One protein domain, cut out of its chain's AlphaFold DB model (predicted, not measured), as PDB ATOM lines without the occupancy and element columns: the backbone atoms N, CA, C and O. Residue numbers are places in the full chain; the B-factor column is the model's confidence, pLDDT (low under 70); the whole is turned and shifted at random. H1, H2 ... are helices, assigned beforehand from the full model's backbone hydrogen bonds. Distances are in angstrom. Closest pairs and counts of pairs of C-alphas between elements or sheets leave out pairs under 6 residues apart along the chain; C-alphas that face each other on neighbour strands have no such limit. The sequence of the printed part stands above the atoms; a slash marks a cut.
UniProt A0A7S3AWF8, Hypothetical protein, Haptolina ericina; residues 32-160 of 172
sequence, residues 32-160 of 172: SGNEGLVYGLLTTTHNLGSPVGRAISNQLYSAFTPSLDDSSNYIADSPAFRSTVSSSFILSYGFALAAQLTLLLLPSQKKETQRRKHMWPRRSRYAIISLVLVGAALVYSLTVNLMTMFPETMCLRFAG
ATOM      1  N   SER A  32     127.166 211.761 102.130       82.56
ATOM      2  CA  SER A  32     126.626 211.821 100.771       82.56
ATOM      3  C   SER A  32     127.620 212.482  99.807       82.56
ATOM      4  O   SER A  32     128.136 213.572 100.056       82.56
ATOM      5  N   GLY A  33     127.914 211.796  98.700       82.69
ATOM      6  CA  GLY A  33     128.849 212.265  97.669       82.69
ATOM      7  C   GLY A  33     130.320 211.878  97.868       82.69
ATOM      8  O   GLY A  33     131.114 212.122  96.966       82.69
ATOM      9  N   ASN A  34     130.697 211.237  98.985       84.69
ATOM     10  CA  ASN A  34     132.075 210.768  99.226       84.69
ATOM     11  C   ASN A  34     132.180 209.253  99.502       84.69
ATOM     12  O   ASN A  34     133.190 208.762 100.006       84.69
ATOM     13  N   GLU A  35     131.134 208.500  99.174       86.50
ATOM     14  CA  GLU A  35     131.017 207.060  99.446       86.50
ATOM     15  C   GLU A  35     132.133 206.249  98.785       86.50
ATOM     16  O   GLU A  35     132.773 205.426  99.438       86.50
ATOM     17  N   GLY A  36     132.441 206.550  97.518       86.94
ATOM     18  CA  GLY A  36     133.501 205.870  96.774       86.94
ATOM     19  C   GLY A  36     134.897 206.088  97.362       86.94
ATOM     20  O   GLY A  36     135.703 205.160  97.383       86.94
ATOM     21  N   LEU A  37     135.184 207.280  97.896       88.38
ATOM     22  CA  LEU A  37     136.486 207.580  98.497       88.38
ATOM     23  C   LEU A  37     136.665 206.848  99.828       88.38
ATOM     24  O   LEU A  37     137.721 206.267 100.066       88.38
ATOM     25  N   VAL A  38     135.639 206.852 100.688       87.94
ATOM     26  CA  VAL A  38     135.678 206.132 101.973       87.94
ATOM     27  C   VAL A  38     135.787 204.626 101.732       87.94
ATOM     28  O   VAL A  38     136.611 203.970 102.367       87.94
ATOM     29  N   TYR A  39     135.029 204.094 100.770       89.00
ATOM     30  CA  TYR A  39     135.101 202.688 100.378       89.00
ATOM     31  C   TYR A  39     136.475 202.308  99.821       89.00
ATOM     32  O   TYR A  39     137.065 201.323 100.265       89.00
ATOM     33  N   GLY A  40     137.029 203.107  98.903       89.75
ATOM     34  CA  GLY A  40     138.366 202.877  98.355       89.75
ATOM     35  C   GLY A  40     139.455 202.931  99.430       89.75
ATOM     36  O   GLY A  40     140.329 202.065  99.471       89.75
ATOM     37  N   LEU A  41     139.382 203.891 100.356       89.31
ATOM     38  CA  LEU A  41     140.355 204.019 101.443       89.31
ATOM     39  C   LEU A  41     140.296 202.838 102.424       89.31
ATOM     40  O   LEU A  41     141.337 202.300 102.806       89.31
ATOM     41  N   LEU A  42     139.100 202.397 102.828       88.50
ATOM     42  CA  LEU A  42     138.973 201.239 103.717       88.50
ATOM     43  C   LEU A  42     139.404 199.945 103.020       88.50
ATOM     44  O   LEU A  42     140.124 199.144 103.614       88.50
ATOM     45  N   THR A  43     139.037 199.772 101.750       88.62
ATOM     46  CA  THR A  43     139.406 198.590 100.960       88.62
ATOM     47  C   THR A  43     140.916 198.503 100.751       88.62
ATOM     48  O   THR A  43     141.503 197.434 100.916       88.62
ATOM     49  N   THR A  44     141.580 199.618 100.435       89.88
ATOM     50  CA  THR A  44     143.048 199.653 100.305       89.88
ATOM     51  C   THR A  44     143.733 199.344 101.632       89.88
ATOM     52  O   THR A  44     144.640 198.518 101.663       89.88
ATOM     53  N   THR A  45     143.251 199.920 102.737       90.31
ATOM     54  CA  THR A  45     143.770 199.630 104.083       90.31
ATOM     55  C   THR A  45     143.607 198.148 104.447       90.31
ATOM     56  O   THR A  45     144.538 197.546 104.977       90.31
ATOM     57  N   HIS A  46     142.464 197.537 104.118       88.88
ATOM     58  CA  HIS A  46     142.214 196.113 104.351       88.88
ATOM     59  C   HIS A  46     143.193 195.222 103.569       88.88
ATOM     60  O   HIS A  46     143.866 194.379 104.159       88.88
ATOM     61  N   ASN A  47     143.341 195.462 102.262       89.31
ATOM     62  CA  ASN A  47     144.262 194.694 101.416       89.31
ATOM     63  C   ASN A  47     145.731 194.876 101.820       89.31
ATOM     64  O   ASN A  47     146.538 193.966 101.644       89.31
ATOM     65  N   LEU A  48     146.078 196.030 102.392       90.06
ATOM     66  CA  LEU A  48     147.427 196.321 102.863       90.06
ATOM     67  C   LEU A  48     147.782 195.591 104.169       90.06
ATOM     68  O   LEU A  48     148.957 195.333 104.425       90.06
ATOM     69  N   GLY A  49     146.786 195.217 104.977       89.38
ATOM     70  CA  GLY A  49     147.005 194.527 106.250       89.38
ATOM     71  C   GLY A  49     147.714 193.179 106.096       89.38
ATOM     72  O   GLY A  49     148.632 192.885 106.857       89.38
ATOM     73  N   SER A  50     147.342 192.389 105.083       88.38
ATOM     74  CA  SER A  50     147.937 191.068 104.820       88.38
ATOM     75  C   SER A  50     149.453 191.121 104.550       88.38
ATOM     76  O   SER A  50     150.209 190.489 105.294       88.38
ATOM     77  N   PRO A  51     149.955 191.888 103.561       89.00
ATOM     78  CA  PRO A  51     151.385 191.926 103.273       89.00
ATOM     79  C   PRO A  51     152.205 192.595 104.384       89.00
ATOM     80  O   PRO A  51     153.297 192.124 104.693       89.00
ATOM     81  N   VAL A  52     151.683 193.639 105.039       89.38
ATOM     82  CA  VAL A  52     152.364 194.264 106.188       89.38
ATOM     83  C   VAL A  52     152.458 193.289 107.361       89.38
ATOM     84  O   VAL A  52     153.514 193.176 107.983       89.38
ATOM     85  N   GLY A  53     151.380 192.551 107.639       89.94
ATOM     86  CA  GLY A  53     151.351 191.521 108.674       89.94
ATOM     87  C   GLY A  53     152.388 190.433 108.420       89.94
ATOM     88  O   GLY A  53     153.157 190.105 109.322       89.94
ATOM     89  N   ARG A  54     152.472 189.927 107.183       87.38
ATOM     90  CA  ARG A  54     153.492 188.944 106.780       87.38
ATOM     91  C   ARG A  54     154.913 189.480 106.951       87.38
ATOM     92  O   ARG A  54     155.729 188.813 107.573       87.38
ATOM     93  N   ALA A  55     155.187 190.697 106.480       88.00
ATOM     94  CA  ALA A  55     156.497 191.337 106.611       88.00
ATOM     95  C   ALA A  55     156.961 191.434 108.075       88.00
ATOM     96  O   ALA A  55     158.068 191.019 108.413       88.00
ATOM     97  N   ILE A  56     156.095 191.944 108.955       88.19
ATOM     98  CA  ILE A  56     156.399 192.079 110.388       88.19
ATOM     99  C   ILE A  56     156.566 190.701 111.038       88.19
ATOM    100  O   ILE A  56     157.465 190.511 111.854       88.19
ATOM    101  N   SER A  57     155.721 189.736 110.667       88.56
ATOM    102  CA  SER A  57     155.783 188.374 111.209       88.56
ATOM    103  C   SER A  57     157.105 187.701 110.852       88.56
ATOM    104  O   SER A  57     157.757 187.152 111.731       88.56
ATOM    105  N   ASN A  58     157.553 187.814 109.599       85.88
ATOM    106  CA  ASN A  58     158.831 187.259 109.154       85.88
ATOM    107  C   ASN A  58     160.013 187.886 109.905       85.88
ATOM    108  O   ASN A  58     160.875 187.171 110.406       85.88
ATOM    109  N   GLN A  59     160.028 189.212 110.059       86.50
ATOM    110  CA  GLN A  59     161.070 189.901 110.830       86.50
ATOM    111  C   GLN A  59     161.105 189.431 112.288       86.50
ATOM    112  O   GLN A  59     162.178 189.168 112.829       86.50
ATOM    113  N   LEU A  60     159.932 189.285 112.908       87.62
ATOM    114  CA  LEU A  60     159.802 188.846 114.291       87.62
ATOM    115  C   LEU A  60     160.217 187.383 114.472       87.62
ATOM    116  O   LEU A  60     160.915 187.061 115.431       87.62
ATOM    117  N   TYR A  61     159.829 186.506 113.543       87.12
ATOM    118  CA  TYR A  61     160.186 185.090 113.589       87.12
ATOM    119  C   TYR A  61     161.648 184.820 113.231       87.12
ATOM    120  O   TYR A  61     162.216 183.868 113.762       87.12
ATOM    121  N   SER A  62     162.296 185.690 112.446       83.12
ATOM    122  CA  SER A  62     163.737 185.584 112.157       83.12
ATOM    123  C   SER A  62     164.617 185.692 113.411       83.12
ATOM    124  O   SER A  62     165.746 185.208 113.426       83.12
ATOM    125  N   ALA A  63     164.105 186.306 114.484       83.56
ATOM    126  CA  ALA A  63     164.833 186.473 115.738       83.56
ATOM    127  C   ALA A  63     164.839 185.212 116.623       83.56
ATOM    128  O   ALA A  63     165.551 185.182 117.628       83.56
ATOM    129  N   PHE A  64     164.048 184.186 116.294       84.56
ATOM    130  CA  PHE A  64     163.982 182.959 117.083       84.56
ATOM    131  C   PHE A  64     165.113 181.992 116.725       84.56
ATOM    132  O   PHE A  64     165.431 181.770 115.559       84.56
ATOM    133  N   THR A  65     165.683 181.370 117.756       81.44
ATOM    134  CA  THR A  65     166.723 180.343 117.636       81.44
ATOM    135  C   THR A  65     166.326 179.125 118.472       81.44
ATOM    136  O   THR A  65     166.110 179.304 119.676       81.44
ATOM    137  N   PRO A  66     166.275 177.899 117.918       83.12
ATOM    138  CA  PRO A  66     166.568 177.497 116.531       83.12
ATOM    139  C   PRO A  66     165.589 178.083 115.496       83.12
ATOM    140  O   PRO A  66     164.462 178.431 115.845       83.12
ATOM    141  N   SER A  67     166.024 178.224 114.241       81.88
ATOM    142  CA  SER A  67     165.258 178.907 113.192       81.88
ATOM    143  C   SER A  67     163.967 178.162 112.839       81.88
ATOM    144  O   SER A  67     163.961 176.947 112.637       81.88
ATOM    145  N   LEU A  68     162.870 178.918 112.737       83.19
ATOM    146  CA  LEU A  68     161.553 178.424 112.306       83.19
ATOM    147  C   LEU A  68     161.459 178.215 110.786       83.19
ATOM    148  O   LEU A  68     160.533 177.563 110.325       83.19
ATOM    149  N   ASP A  69     162.389 178.780 110.018       81.62
ATOM    150  CA  ASP A  69     162.416 178.674 108.554       81.62
ATOM    151  C   ASP A  69     163.123 177.394 108.068       81.62
ATOM    152  O   ASP A  69     162.810 176.853 107.011       81.62
ATOM    153  N   ASP A  70     164.045 176.847 108.870       82.38
ATOM    154  CA  ASP A  70     164.805 175.659 108.489       82.38
ATOM    155  C   ASP A  70     164.005 174.369 108.733       82.38
ATOM    156  O   ASP A  70     163.729 173.968 109.869       82.38
ATOM    157  N   SER A  71     163.680 173.678 107.638       83.50
ATOM    158  CA  SER A  71     162.977 172.393 107.648       83.50
ATOM    159  C   SER A  71     163.729 171.305 108.428       83.50
ATOM    160  O   SER A  71     163.094 170.429 109.022       83.50
ATOM    161  N   SER A  72     165.063 171.372 108.498       85.12
ATOM    162  CA  SER A  72     165.878 170.376 109.199       85.12
ATOM    163  C   SER A  72     165.546 170.304 110.697       85.12
ATOM    164  O   SER A  72     165.481 169.212 111.269       85.12
ATOM    165  N   ASN A  73     165.206 171.445 111.311       85.56
ATOM    166  CA  ASN A  73     164.824 171.536 112.720       85.56
ATOM    167  C   ASN A  73     163.510 170.799 113.017       85.56
ATOM    168  O   ASN A  73     163.364 170.208 114.090       85.56
ATOM    169  N   TYR A  74     162.577 170.779 112.059       88.12
ATOM    170  CA  TYR A  74     161.317 170.039 112.177       88.12
ATOM    171  C   TYR A  74     161.524 168.526 112.093       88.12
ATOM    172  O   TYR A  74     160.818 167.780 112.765       88.12
ATOM    173  N   ILE A  75     162.495 168.074 111.296       89.50
ATOM    174  CA  ILE A  75     162.828 166.649 111.160       89.50
ATOM    175  C   ILE A  75     163.612 166.163 112.386       89.50
ATOM    176  O   ILE A  75     163.351 165.075 112.894       89.50
ATOM    177  N   ALA A  76     164.566 166.967 112.865       90.00
ATOM    178  CA  ALA A  76     165.393 166.635 114.023       90.00
ATOM    179  C   ALA A  76     164.620 166.680 115.354       90.00
ATOM    180  O   ALA A  76     165.023 166.018 116.308       90.00
ATOM    181  N   ASP A  77     163.535 167.462 115.417       89.19
ATOM    182  CA  ASP A  77     162.575 167.528 116.528       89.19
ATOM    183  C   ASP A  77     163.229 167.651 117.920       89.19
ATOM    184  O   ASP A  77     162.964 166.899 118.864       89.19
ATOM    185  N   SER A  78     164.142 168.619 118.050       90.81
ATOM    186  CA  SER A  78     164.866 168.845 119.303       90.81
ATOM    187  C   SER A  78     163.961 169.440 120.401       90.81
ATOM    188  O   SER A  78     163.062 170.241 120.117       90.81
ATOM    189  N   PRO A  79     164.210 169.141 121.692       90.56
ATOM    190  CA  PRO A  79     163.417 169.706 122.789       90.56
ATOM    191  C   PRO A  79     163.499 171.241 122.862       90.56
ATOM    192  O   PRO A  79     162.517 171.892 123.220       90.56
ATOM    193  N   ALA A  80     164.634 171.833 122.474       88.75
ATOM    194  CA  ALA A  80     164.791 173.285 122.385       88.75
ATOM    195  C   ALA A  80     163.936 173.892 121.256       88.75
ATOM    196  O   ALA A  80     163.303 174.937 121.439       88.75
ATOM    197  N   PHE A  81     163.850 173.211 120.109       92.12
ATOM    198  CA  PHE A  81     163.016 173.650 118.994       92.12
ATOM    199  C   PHE A  81     161.523 173.598 119.337       92.12
ATOM    200  O   PHE A  81     160.799 174.553 119.068       92.12
ATOM    201  N   ARG A  82     161.064 172.565 120.054       91.50
ATOM    202  CA  ARG A  82     159.667 172.487 120.526       91.50
ATOM    203  C   ARG A  82     159.260 173.676 121.402       91.50
ATOM    204  O   ARG A  82     158.152 174.190 121.261       91.50
ATOM    205  N   SER A  83     160.149 174.149 122.280       91.00
ATOM    206  CA  SER A  83     159.896 175.352 123.092       91.00
ATOM    207  C   SER A  83     159.832 176.625 122.241       91.00
ATOM    208  O   SER A  83     159.016 177.510 122.510       91.00
ATOM    209  N   THR A  84     160.636 176.687 121.180       90.81
ATOM    210  CA  THR A  84     160.643 177.790 120.211       90.81
ATOM    211  C   THR A  84     159.339 177.838 119.415       90.81
ATOM    212  O   THR A  84     158.689 178.881 119.357       90.81
ATOM    213  N   VAL A  85     158.886 176.690 118.905       91.75
ATOM    214  CA  VAL A  85     157.591 176.546 118.221       91.75
ATOM    215  C   VAL A  85     156.431 176.881 119.162       91.75
ATOM    216  O   VAL A  85     155.512 177.603 118.792       91.75
ATOM    217  N   SER A  86     156.466 176.423 120.415       92.50
ATOM    218  CA  SER A  86     155.433 176.795 121.389       92.50
ATOM    219  C   SER A  86     155.381 178.310 121.623       92.50
ATOM    220  O   SER A  86     154.293 178.883 121.688       92.50
ATOM    221  N   SER A  87     156.542 178.966 121.692       90.38
ATOM    222  CA  SER A  87     156.635 180.418 121.879       90.38
ATOM    223  C   SER A  87     156.095 181.192 120.675       90.38
ATOM    224  O   SER A  87     155.421 182.205 120.863       90.38
ATOM    225  N   SER A  88     156.325 180.705 119.450       92.06
ATOM    226  CA  SER A  88     155.787 181.338 118.242       92.06
ATOM    227  C   SER A  88     154.258 181.271 118.208       92.06
ATOM    228  O   SER A  88     153.625 182.293 117.954       92.06
ATOM    229  N   PHE A  89     153.647 180.139 118.580       92.31
ATOM    230  CA  PHE A  89     152.188 180.035 118.713       92.31
ATOM    231  C   PHE A  89     151.622 180.982 119.774       92.31
ATOM    232  O   PHE A  89     150.634 181.668 119.513       92.31
ATOM    233  N   ILE A  90     152.246 181.054 120.956       93.88
ATOM    234  CA  ILE A  90     151.819 181.976 122.023       93.88
ATOM    235  C   ILE A  90     151.848 183.420 121.519       93.88
ATOM    236  O   ILE A  90     150.905 184.176 121.756       93.88
ATOM    237  N   LEU A  91     152.898 183.794 120.789       92.94
ATOM    238  CA  LEU A  91     153.043 185.125 120.219       92.94
ATOM    239  C   LEU A  91     151.965 185.418 119.167       92.94
ATOM    240  O   LEU A  91     151.305 186.454 119.249       92.94
ATOM    241  N   SER A  92     151.722 184.491 118.235       91.44
ATOM    242  CA  SER A  92     150.669 184.608 117.216       91.44
ATOM    243  C   SER A  92     149.287 184.787 117.839       91.44
ATOM    244  O   SER A  92     148.545 185.700 117.472       91.44
ATOM    245  N   TYR A  93     148.943 183.946 118.820       92.81
ATOM    246  CA  TYR A  93     147.672 184.057 119.531       92.81
ATOM    247  C   TYR A  93     147.599 185.335 120.369       92.81
ATOM    248  O   TYR A  93     146.534 185.944 120.450       92.81
ATOM    249  N   GLY A  94     148.719 185.791 120.933       93.94
ATOM    250  CA  GLY A  94     148.820 187.073 121.625       93.94
ATOM    251  C   GLY A  94     148.447 188.249 120.722       93.94
ATOM    252  O   GLY A  94     147.613 189.070 121.103       93.94
ATOM    253  N   PHE A  95     148.985 188.300 119.500       91.38
ATOM    254  CA  PHE A  95     148.607 189.318 118.514       91.38
ATOM    255  C   PHE A  95     147.149 189.196 118.067       91.38
ATOM    256  O   PHE A  95     146.467 190.214 117.955       91.38
ATOM    257  N   ALA A  96     146.642 187.978 117.864       90.19
ATOM    258  CA  ALA A  96     145.239 187.763 117.510       90.19
ATOM    259  C   ALA A  96     144.284 188.262 118.614       90.19
ATOM    260  O   ALA A  96     143.302 188.950 118.329       90.19
ATOM    261  N   LEU A  97     144.594 187.984 119.884       91.50
ATOM    262  CA  LEU A  97     143.829 188.482 121.031       91.50
ATOM    263  C   LEU A  97     143.951 190.002 121.182       91.50
ATOM    264  O   LEU A  97     142.954 190.676 121.438       91.50
ATOM    265  N   ALA A  98     145.142 190.563 120.972       90.56
ATOM    266  CA  ALA A  98     145.338 192.009 120.976       90.56
ATOM    267  C   ALA A  98     144.526 192.695 119.863       90.56
ATOM    268  O   ALA A  98     143.915 193.736 120.098       90.56
ATOM    269  N   ALA A  99     144.442 192.085 118.678       87.94
ATOM    270  CA  ALA A  99     143.580 192.560 117.603       87.94
ATOM    271  C   ALA A  99     142.098 192.514 118.012       87.94
ATOM    272  O   ALA A  99     141.372 193.476 117.772       87.94
ATOM    273  N   GLN A 100     141.650 191.468 118.713       86.94
ATOM    274  CA  GLN A 100     140.285 191.392 119.252       86.94
ATOM    275  C   GLN A 100     139.984 192.492 120.285       86.94
ATOM    276  O   GLN A 100     138.857 192.977 120.341       86.94
ATOM    277  N   LEU A 101     140.970 192.973 121.052       87.19
ATOM    278  CA  LEU A 101     140.763 194.116 121.958       87.19
ATOM    279  C   LEU A 101     140.383 195.396 121.203       87.19
ATOM    280  O   LEU A 101     139.642 196.221 121.739       87.19
ATOM    281  N   THR A 102     140.816 195.558 119.948       83.06
ATOM    282  CA  THR A 102     140.387 196.699 119.119       83.06
ATOM    283  C   THR A 102     138.886 196.667 118.816       83.06
ATOM    284  O   THR A 102     138.283 197.717 118.606       83.06
ATOM    285  N   LEU A 103     138.244 195.497 118.899       82.75
ATOM    286  CA  LEU A 103     136.796 195.361 118.755       82.75
ATOM    287  C   LEU A 103     136.052 196.030 119.920       82.75
ATOM    288  O   LEU A 103     134.998 196.617 119.702       82.75
ATOM    289  N   LEU A 104     136.628 196.056 121.130       79.25
ATOM    290  CA  LEU A 104     136.059 196.783 122.278       79.25
ATOM    291  C   LEU A 104     136.070 198.304 122.076       79.25
ATOM    292  O   LEU A 104     135.251 199.017 122.656       79.25
ATOM    293  N   LEU A 105     136.998 198.812 121.260       78.50
ATOM    294  CA  LEU A 105     137.017 200.221 120.881       78.50
ATOM    295  C   LEU A 105     135.866 200.551 119.918       78.50
ATOM    296  O   LEU A 105     135.387 201.692 119.891       78.50
ATOM    297  N   LEU A 106     135.413 199.557 119.147       75.00
ATOM    298  CA  LEU A 106     134.356 199.719 118.166       75.00
ATOM    299  C   LEU A 106     132.989 199.801 118.879       75.00
ATOM    300  O   LEU A 106     132.624 198.905 119.639       75.00
ATOM    301  N   PRO A 107     132.215 200.885 118.686       70.50
ATOM    302  CA  PRO A 107     130.897 201.022 119.302       70.50
ATOM    303  C   PRO A 107     129.969 199.880 118.859       70.50
ATOM    304  O   PRO A 107     129.766 199.661 117.668       70.50
ATOM    305  N   SER A 108     129.367 199.181 119.824       69.62
ATOM    306  CA  SER A 108     128.514 198.005 119.588       69.62
ATOM    307  C   SER A 108     127.147 198.338 118.980       69.62
ATOM    308  O   SER A 108     126.415 197.442 118.564       69.62
ATOM    309  N   GLN A 109     126.774 199.621 118.937       74.00
ATOM    310  CA  GLN A 109     125.445 200.074 118.542       74.00
ATOM    311  C   GLN A 109     125.505 201.139 117.446       74.00
ATOM    312  O   GLN A 109     126.130 202.188 117.610       74.00
ATOM    313  N   LYS A 110     124.735 200.925 116.369       71.31
ATOM    314  CA  LYS A 110     124.616 201.839 115.214       71.31
ATOM    315  C   LYS A 110     124.360 203.297 115.625       71.31
ATOM    316  O   LYS A 110     124.994 204.222 115.120       71.31
ATOM    317  N   LYS A 111     123.451 203.504 116.587       73.31
ATOM    318  CA  LYS A 111     123.086 204.837 117.100       73.31
ATOM    319  C   LYS A 111     124.248 205.525 117.815       73.31
ATOM    320  O   LYS A 111     124.400 206.740 117.716       73.31
ATOM    321  N   GLU A 112     125.072 204.763 118.529       75.50
ATOM    322  CA  GLU A 112     126.236 205.308 119.222       75.50
ATOM    323  C   GLU A 112     127.332 205.719 118.247       75.50
ATOM    324  O   GLU A 112     127.933 206.773 118.448       75.50
ATOM    325  N   THR A 113     127.545 204.952 117.174       75.31
ATOM    326  CA  THR A 113     128.480 205.302 116.096       75.31
ATOM    327  C   THR A 113     128.091 206.616 115.439       75.31
ATOM    328  O   THR A 113     128.929 207.508 115.336       75.31
ATOM    329  N   GLN A 114     126.814 206.785 115.080       76.31
ATOM    330  CA  GLN A 114     126.333 208.035 114.487       76.31
ATOM    331  C   GLN A 114     126.451 209.207 115.460       76.31
ATOM    332  O   GLN A 114     126.978 210.260 115.109       76.31
ATOM    333  N   ARG A 115     126.064 209.018 116.727       80.06
ATOM    334  CA  ARG A 115     126.228 210.054 117.754       80.06
ATOM    335  C   ARG A 115     127.699 210.446 117.928       80.06
ATOM    336  O   ARG A 115     128.001 211.633 118.004       80.06
ATOM    337  N   ARG A 116     128.618 209.473 117.962       75.00
ATOM    338  CA  ARG A 116     130.065 209.732 118.024       75.00
ATOM    339  C   ARG A 116     130.548 210.448 116.765       75.00
ATOM    340  O   ARG A 116     131.237 211.441 116.920       75.00
ATOM    341  N   LYS A 117     130.139 210.031 115.562       78.44
ATOM    342  CA  LYS A 117     130.470 210.693 114.285       78.44
ATOM    343  C   LYS A 117     130.025 212.161 114.270       78.44
ATOM    344  O   LYS A 117     130.811 213.021 113.889       78.44
ATOM    345  N   HIS A 118     128.808 212.454 114.733       78.75
ATOM    346  CA  HIS A 118     128.269 213.818 114.789       78.75
ATOM    347  C   HIS A 118     128.934 214.696 115.854       78.75
ATOM    348  O   HIS A 118     129.168 215.876 115.608       78.75
ATOM    349  N   MET A 119     129.234 214.142 117.033       80.62
ATOM    350  CA  MET A 119     129.879 214.888 118.122       80.62
ATOM    351  C   MET A 119     131.406 214.947 117.987       80.62
ATOM    352  O   MET A 119     132.049 215.696 118.724       80.62
ATOM    353  N   TRP A 120     132.005 214.158 117.088       77.69
ATOM    354  CA  TRP A 120     133.454 214.103 116.950       77.69
ATOM    355  C   TRP A 120     133.982 215.447 116.443       77.69
ATOM    356  O   TRP A 120     133.583 215.902 115.366       77.69
ATOM    357  N   PRO A 121     134.915 216.093 117.164       74.75
ATOM    358  CA  PRO A 121     135.512 217.325 116.689       74.75
ATOM    359  C   PRO A 121     136.276 217.035 115.393       74.75
ATOM    360  O   PRO A 121     137.285 216.325 115.396       74.75
ATOM    361  N   ARG A 122     135.797 217.591 114.273       69.56
ATOM    362  CA  ARG A 122     136.448 217.491 112.960       69.56
ATOM    363  C   ARG A 122     137.808 218.196 113.004       69.56
ATOM    364  O   ARG A 122     137.924 219.380 112.712       69.56
ATOM    365  N   ARG A 123     138.854 217.465 113.403       77.62
ATOM    366  CA  ARG A 123     140.247 217.929 113.384       77.62
ATOM    367  C   ARG A 123     140.981 217.285 112.215       77.62
ATOM    368  O   ARG A 123     141.153 216.070 112.190       77.62
ATOM    369  N   SER A 124     141.497 218.117 111.309       81.38
ATOM    370  CA  SER A 124     142.283 217.686 110.138       81.38
ATOM    371  C   SER A 124     143.493 216.808 110.506       81.38
ATOM    372  O   SER A 124     143.868 215.921 109.747       81.38
ATOM    373  N   ARG A 125     144.038 216.960 111.723       87.50
ATOM    374  CA  ARG A 125     145.165 216.157 112.226       87.50
ATOM    375  C   ARG A 125     144.927 214.645 112.148       87.50
ATOM    376  O   ARG A 125     145.829 213.939 111.722       87.50
ATOM    377  N   TYR A 126     143.745 214.151 112.523       85.06
ATOM    378  CA  TYR A 126     143.472 212.707 112.482       85.06
ATOM    379  C   TYR A 126     143.450 212.175 111.048       85.06
ATOM    380  O   TYR A 126     144.021 211.126 110.785       85.06
ATOM    381  N   ALA A 127     142.871 212.936 110.115       84.69
ATOM    382  CA  ALA A 127     142.861 212.573 108.702       84.69
ATOM    383  C   ALA A 127     144.280 212.524 108.116       84.69
ATOM    384  O   ALA A 127     144.622 211.568 107.426       84.69
ATOM    385  N   ILE A 128     145.122 213.515 108.437       90.00
ATOM    386  CA  ILE A 128     146.524 213.548 107.993       90.00
ATOM    387  C   ILE A 128     147.296 212.356 108.566       90.00
ATOM    388  O   ILE A 128     147.982 211.671 107.818       90.00
ATOM    389  N   ILE A 129     147.160 212.075 109.866       91.38
ATOM    390  CA  ILE A 129     147.846 210.945 110.510       91.38
ATOM    391  C   ILE A 129     147.430 209.622 109.861       91.38
ATOM    392  O   ILE A 129     148.298 208.828 109.510       91.38
ATOM    393  N   SER A 130     146.130 209.391 109.656       88.19
ATOM    394  CA  SER A 130     145.643 208.172 109.003       88.19
ATOM    395  C   SER A 130     146.155 208.038 107.568       88.19
ATOM    396  O   SER A 130     146.575 206.953 107.178       88.19
ATOM    397  N   LEU A 131     146.176 209.126 106.794       90.44
ATOM    398  CA  LEU A 131     146.670 209.104 105.416       90.44
ATOM    399  C   LEU A 131     148.178 208.824 105.352       90.44
ATOM    400  O   LEU A 131     148.612 207.999 104.555       90.44
ATOM    401  N   VAL A 132     148.967 209.483 106.207       93.69
ATOM    402  CA  VAL A 132     150.418 209.260 106.303       93.69
ATOM    403  C   VAL A 132     150.710 207.828 106.740       93.69
ATOM    404  O   VAL A 132     151.594 207.201 106.169       93.69
ATOM    405  N   LEU A 133     149.951 207.289 107.697       91.94
ATOM    406  CA  LEU A 133     150.104 205.911 108.157       91.94
ATOM    407  C   LEU A 133     149.849 204.907 107.025       91.94
ATOM    408  O   LEU A 133     150.680 204.033 106.797       91.94
ATOM    409  N   VAL A 134     148.735 205.047 106.298       91.06
ATOM    410  CA  VAL A 134     148.404 204.161 105.168       91.06
ATOM    411  C   VAL A 134     149.435 204.301 104.048       91.06
ATOM    412  O   VAL A 134     149.900 203.296 103.520       91.06
ATOM    413  N   GLY A 135     149.850 205.529 103.720       92.31
ATOM    414  CA  GLY A 135     150.878 205.778 102.708       92.31
ATOM    415  C   GLY A 135     152.232 205.169 103.079       92.31
ATOM    416  O   GLY A 135     152.843 204.483 102.262       92.31
ATOM    417  N   ALA A 136     152.679 205.354 104.322       92.44
ATOM    418  CA  ALA A 136     153.917 204.765 104.825       92.44
ATOM    419  C   ALA A 136     153.850 203.233 104.842       92.44
ATOM    420  O   ALA A 136     154.792 202.578 104.406       92.44
ATOM    421  N   ALA A 137     152.726 202.657 105.277       91.50
ATOM    422  CA  ALA A 137     152.507 201.215 105.254       91.50
ATOM    423  C   ALA A 137     152.517 200.651 103.822       91.50
ATOM    424  O   ALA A 137     153.013 199.547 103.606       91.50
ATOM    425  N   LEU A 138     152.025 201.409 102.835       90.31
ATOM    426  CA  LEU A 138     152.027 201.012 101.426       90.31
ATOM    427  C   LEU A 138     153.449 200.974 100.869       90.31
ATOM    428  O   LEU A 138     153.850 199.963 100.297       90.31
ATOM    429  N   VAL A 139     154.229 202.031 101.104       92.00
ATOM    430  CA  VAL A 139     155.647 202.080 100.713       92.00
ATOM    431  C   VAL A 139     156.439 200.970 101.402       92.00
ATOM    432  O   VAL A 139     157.209 200.273 100.747       92.00
ATOM    433  N   TYR A 140     156.218 200.764 102.702       90.00
ATOM    434  CA  TYR A 140     156.858 199.700 103.471       90.00
ATOM    435  C   TYR A 140     156.533 198.313 102.906       90.00
ATOM    436  O   TYR A 140     157.440 197.547 102.596       90.00
ATOM    437  N   SER A 141     155.246 198.019 102.706       88.44
ATOM    438  CA  SER A 141     154.778 196.758 102.131       88.44
ATOM    439  C   SER A 141     155.395 196.506 100.759       88.44
ATOM    440  O   SER A 141     155.924 195.425 100.514       88.44
ATOM    441  N   LEU A 142     155.379 197.503  99.871       88.25
ATOM    442  CA  LEU A 142     155.971 197.383  98.543       88.25
ATOM    443  C   LEU A 142     157.475 197.103  98.633       88.25
ATOM    444  O   LEU A 142     157.967 196.208  97.958       88.25
ATOM    445  N   THR A 143     158.184 197.826  99.500       87.88
ATOM    446  CA  THR A 143     159.629 197.655  99.694       87.88
ATOM    447  C   THR A 143     159.953 196.244 100.177       87.88
ATOM    448  O   THR A 143     160.798 195.584  99.581       87.88
ATOM    449  N   VAL A 144     159.258 195.747 101.207       85.81
ATOM    450  CA  VAL A 144     159.511 194.400 101.738       85.81
ATOM    451  C   VAL A 144     159.140 193.325 100.720       85.81
ATOM    452  O   VAL A 144     159.939 192.423 100.503       85.81
ATOM    453  N   ASN A 145     157.991 193.438 100.044       84.62
ATOM    454  CA  ASN A 145     157.605 192.470  99.010       84.62
ATOM    455  C   ASN A 145     158.624 192.422  97.860       84.62
ATOM    456  O   ASN A 145     158.951 191.340  97.379       84.62
ATOM    457  N   LEU A 146     159.155 193.577  97.443       85.12
ATOM    458  CA  LEU A 146     160.220 193.634  96.441       85.12
ATOM    459  C   LEU A 146     161.515 193.000  96.963       85.12
ATOM    460  O   LEU A 146     162.119 192.204  96.253       85.12
ATOM    461  N   MET A 147     161.915 193.278  98.207       82.44
ATOM    462  CA  MET A 147     163.111 192.668  98.806       82.44
ATOM    463  C   MET A 147     162.998 191.147  98.940       82.44
ATOM    464  O   MET A 147     163.977 190.443  98.722       82.44
ATOM    465  N   THR A 148     161.813 190.622  99.255       77.62
ATOM    466  CA  THR A 148     161.586 189.170  99.317       77.62
ATOM    467  C   THR A 148     161.546 188.508  97.940       77.62
ATOM    468  O   THR A 148     161.661 187.292  97.851       77.62
ATOM    469  N   MET A 149     161.357 189.282  96.867       80.75
ATOM    470  CA  MET A 149     161.285 188.760  95.502       80.75
ATOM    471  C   MET A 149     162.672 188.554  94.878       80.75
ATOM    472  O   MET A 149     162.824 187.666  94.039       80.75
ATOM    473  N   PHE A 150     163.675 189.357  95.254       80.69
ATOM    474  CA  PHE A 150     165.032 189.213  94.725       80.69
ATOM    475  C   PHE A 150     165.879 188.281  95.609       80.69
ATOM    476  O   PHE A 150     165.935 188.494  96.823       80.69
ATOM    477  N   PRO A 151     166.581 187.297  95.015       71.38
ATOM    478  CA  PRO A 151     167.374 186.315  95.762       71.38
ATOM    479  C   PRO A 151     168.494 186.968  96.586       71.38
ATOM    480  O   PRO A 151     168.700 186.604  97.736       71.38
ATOM    481  N   GLU A 152     169.116 188.028  96.065       72.38
ATOM    482  CA  GLU A 152     170.179 188.786  96.749       72.38
ATOM    483  C   GLU A 152     169.711 189.505  98.023       72.38
ATOM    484  O   GLU A 152     170.493 189.798  98.923       72.38
ATOM    485  N   THR A 153     168.424 189.855  98.105       75.06
ATOM    486  CA  THR A 153     167.887 190.657  99.216       75.06
ATOM    487  C   THR A 153     166.990 189.866 100.152       75.06
ATOM    488  O   THR A 153     166.630 190.381 101.214       75.06
ATOM    489  N   MET A 154     166.646 188.620  99.812       73.62
ATOM    490  CA  MET A 154     165.788 187.781 100.651       73.62
ATOM    491  C   MET A 154     166.499 187.303 101.922       73.62
ATOM    492  O   MET A 154     165.863 187.129 102.959       73.62
ATOM    493  N   CYS A 155     167.824 187.151 101.865       74.62
ATOM    494  CA  CYS A 155     168.649 186.743 103.001       74.62
ATOM    495  C   CYS A 155     168.815 187.850 104.056       74.62
ATOM    496  O   CYS A 155     169.225 187.576 105.185       74.62
ATOM    497  N   LEU A 156     168.461 189.105 103.749       76.25
ATOM    498  CA  LEU A 156     168.539 190.205 104.709       76.25
ATOM    499  C   LEU A 156     167.593 189.968 105.891       76.25
ATOM    500  O   LEU A 156     166.399 189.723 105.717       76.25
ATOM    501  N   ARG A 157     168.084 190.197 107.115       71.31
ATOM    502  CA  ARG A 157     167.246 190.134 108.330       71.31
ATOM    503  C   ARG A 157     166.053 191.086 108.293       71.31
ATOM    504  O   ARG A 157     165.006 190.796 108.861       71.31
ATOM    505  N   PHE A 158     166.180 192.208 107.584       73.94
ATOM    506  CA  PHE A 158     165.071 193.138 107.361       73.94
ATOM    507  C   PHE A 158     163.965 192.554 106.464       73.94
ATOM    508  O   PHE A 158     162.797 192.893 106.632       73.94
ATOM    509  N   ALA A 159     164.301 191.646 105.546       75.56
ATOM    510  CA  ALA A 159     163.329 190.881 104.763       75.56
ATOM    511  C   ALA A 159     162.805 189.637 105.517       75.56
ATOM    512  O   ALA A 159     161.876 188.981 105.049       75.56
ATOM    513  N   GLY A 160     163.357 189.345 106.704       66.69
ATOM    514  CA  GLY A 160     163.036 188.168 107.514       66.69
ATOM    515  C   GLY A 160     163.946 186.959 107.277       66.69
ATOM    516  O   GLY A 160     163.667 185.902 107.832       66.69
TER     517      GLY A 160
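This is residues 32 to 160 of the 172 residues of the protein "Hypothetical protein" of Haptolina ericina (UniProt A0A7S3AWF8). Three long helices make a loose, open frame: H1 runs through the middle, H5 crosses it like the second stroke of an X, and H3 runs back on the other side, near H1 by Tyr 61 and Ser 88. Short H2 turns the chain at one end of the frame and H4 at the other, while small H6 makes a corner at the end of H5. The 129 printed residues, all helix by class, hold six named helices, H1 to H6 in order, and no named strand. The whole is loose and elongated, with a radius of gyration of the C-alphas of 19.9 A and spans of 60 by 34 by 22 A.

Start at H1, residues 35 to 62, which has a kink of 27 degrees near residue 50. Its residues 45 to 55 touch residues 134 to 145 of H5, residues 124 to 149, at a steep tilt of 49 degrees, the same way; the closest C-alphas, Val 52 and Ser 141, are 5.3 A apart. H3, residues 79 to 105, is close to H1 but not clearly touching, at a shallow tilt of 22 degrees, opposite ways; the closest C-alphas, Tyr 61 and Ser 88, are 7.4 A apart. H2, residues 71 to 76, is close to H3 but not clearly touching, with C-alphas 73 and 81 closest at 6.9 A. H6, residues 151 to 154, and H5 only just touch, only at the corner, with 3 pairs of C-alphas within 8 A; Thr 148 and Met 154 are closest, at 4.6 A. H4, residues 110 to 119, is apart from H3 and H5. Every O i to N i+4 pair is within hydrogen-bond range in H2, H4 and H5, against 22 of 24 in H1 and 19 of 23 in H3; H6 is too short for one.

Find C-alpha 35 at (131.017, 207.060, 99.446); from there H1 runs 41.2 A. H3 runs 40.4 A to C-alpha 105 at (137.017, 200.221, 120.881), and H5 37.6 A.

The printed part has no cut and no long link. Residues 108, 122 and 160 have pLDDT under 70.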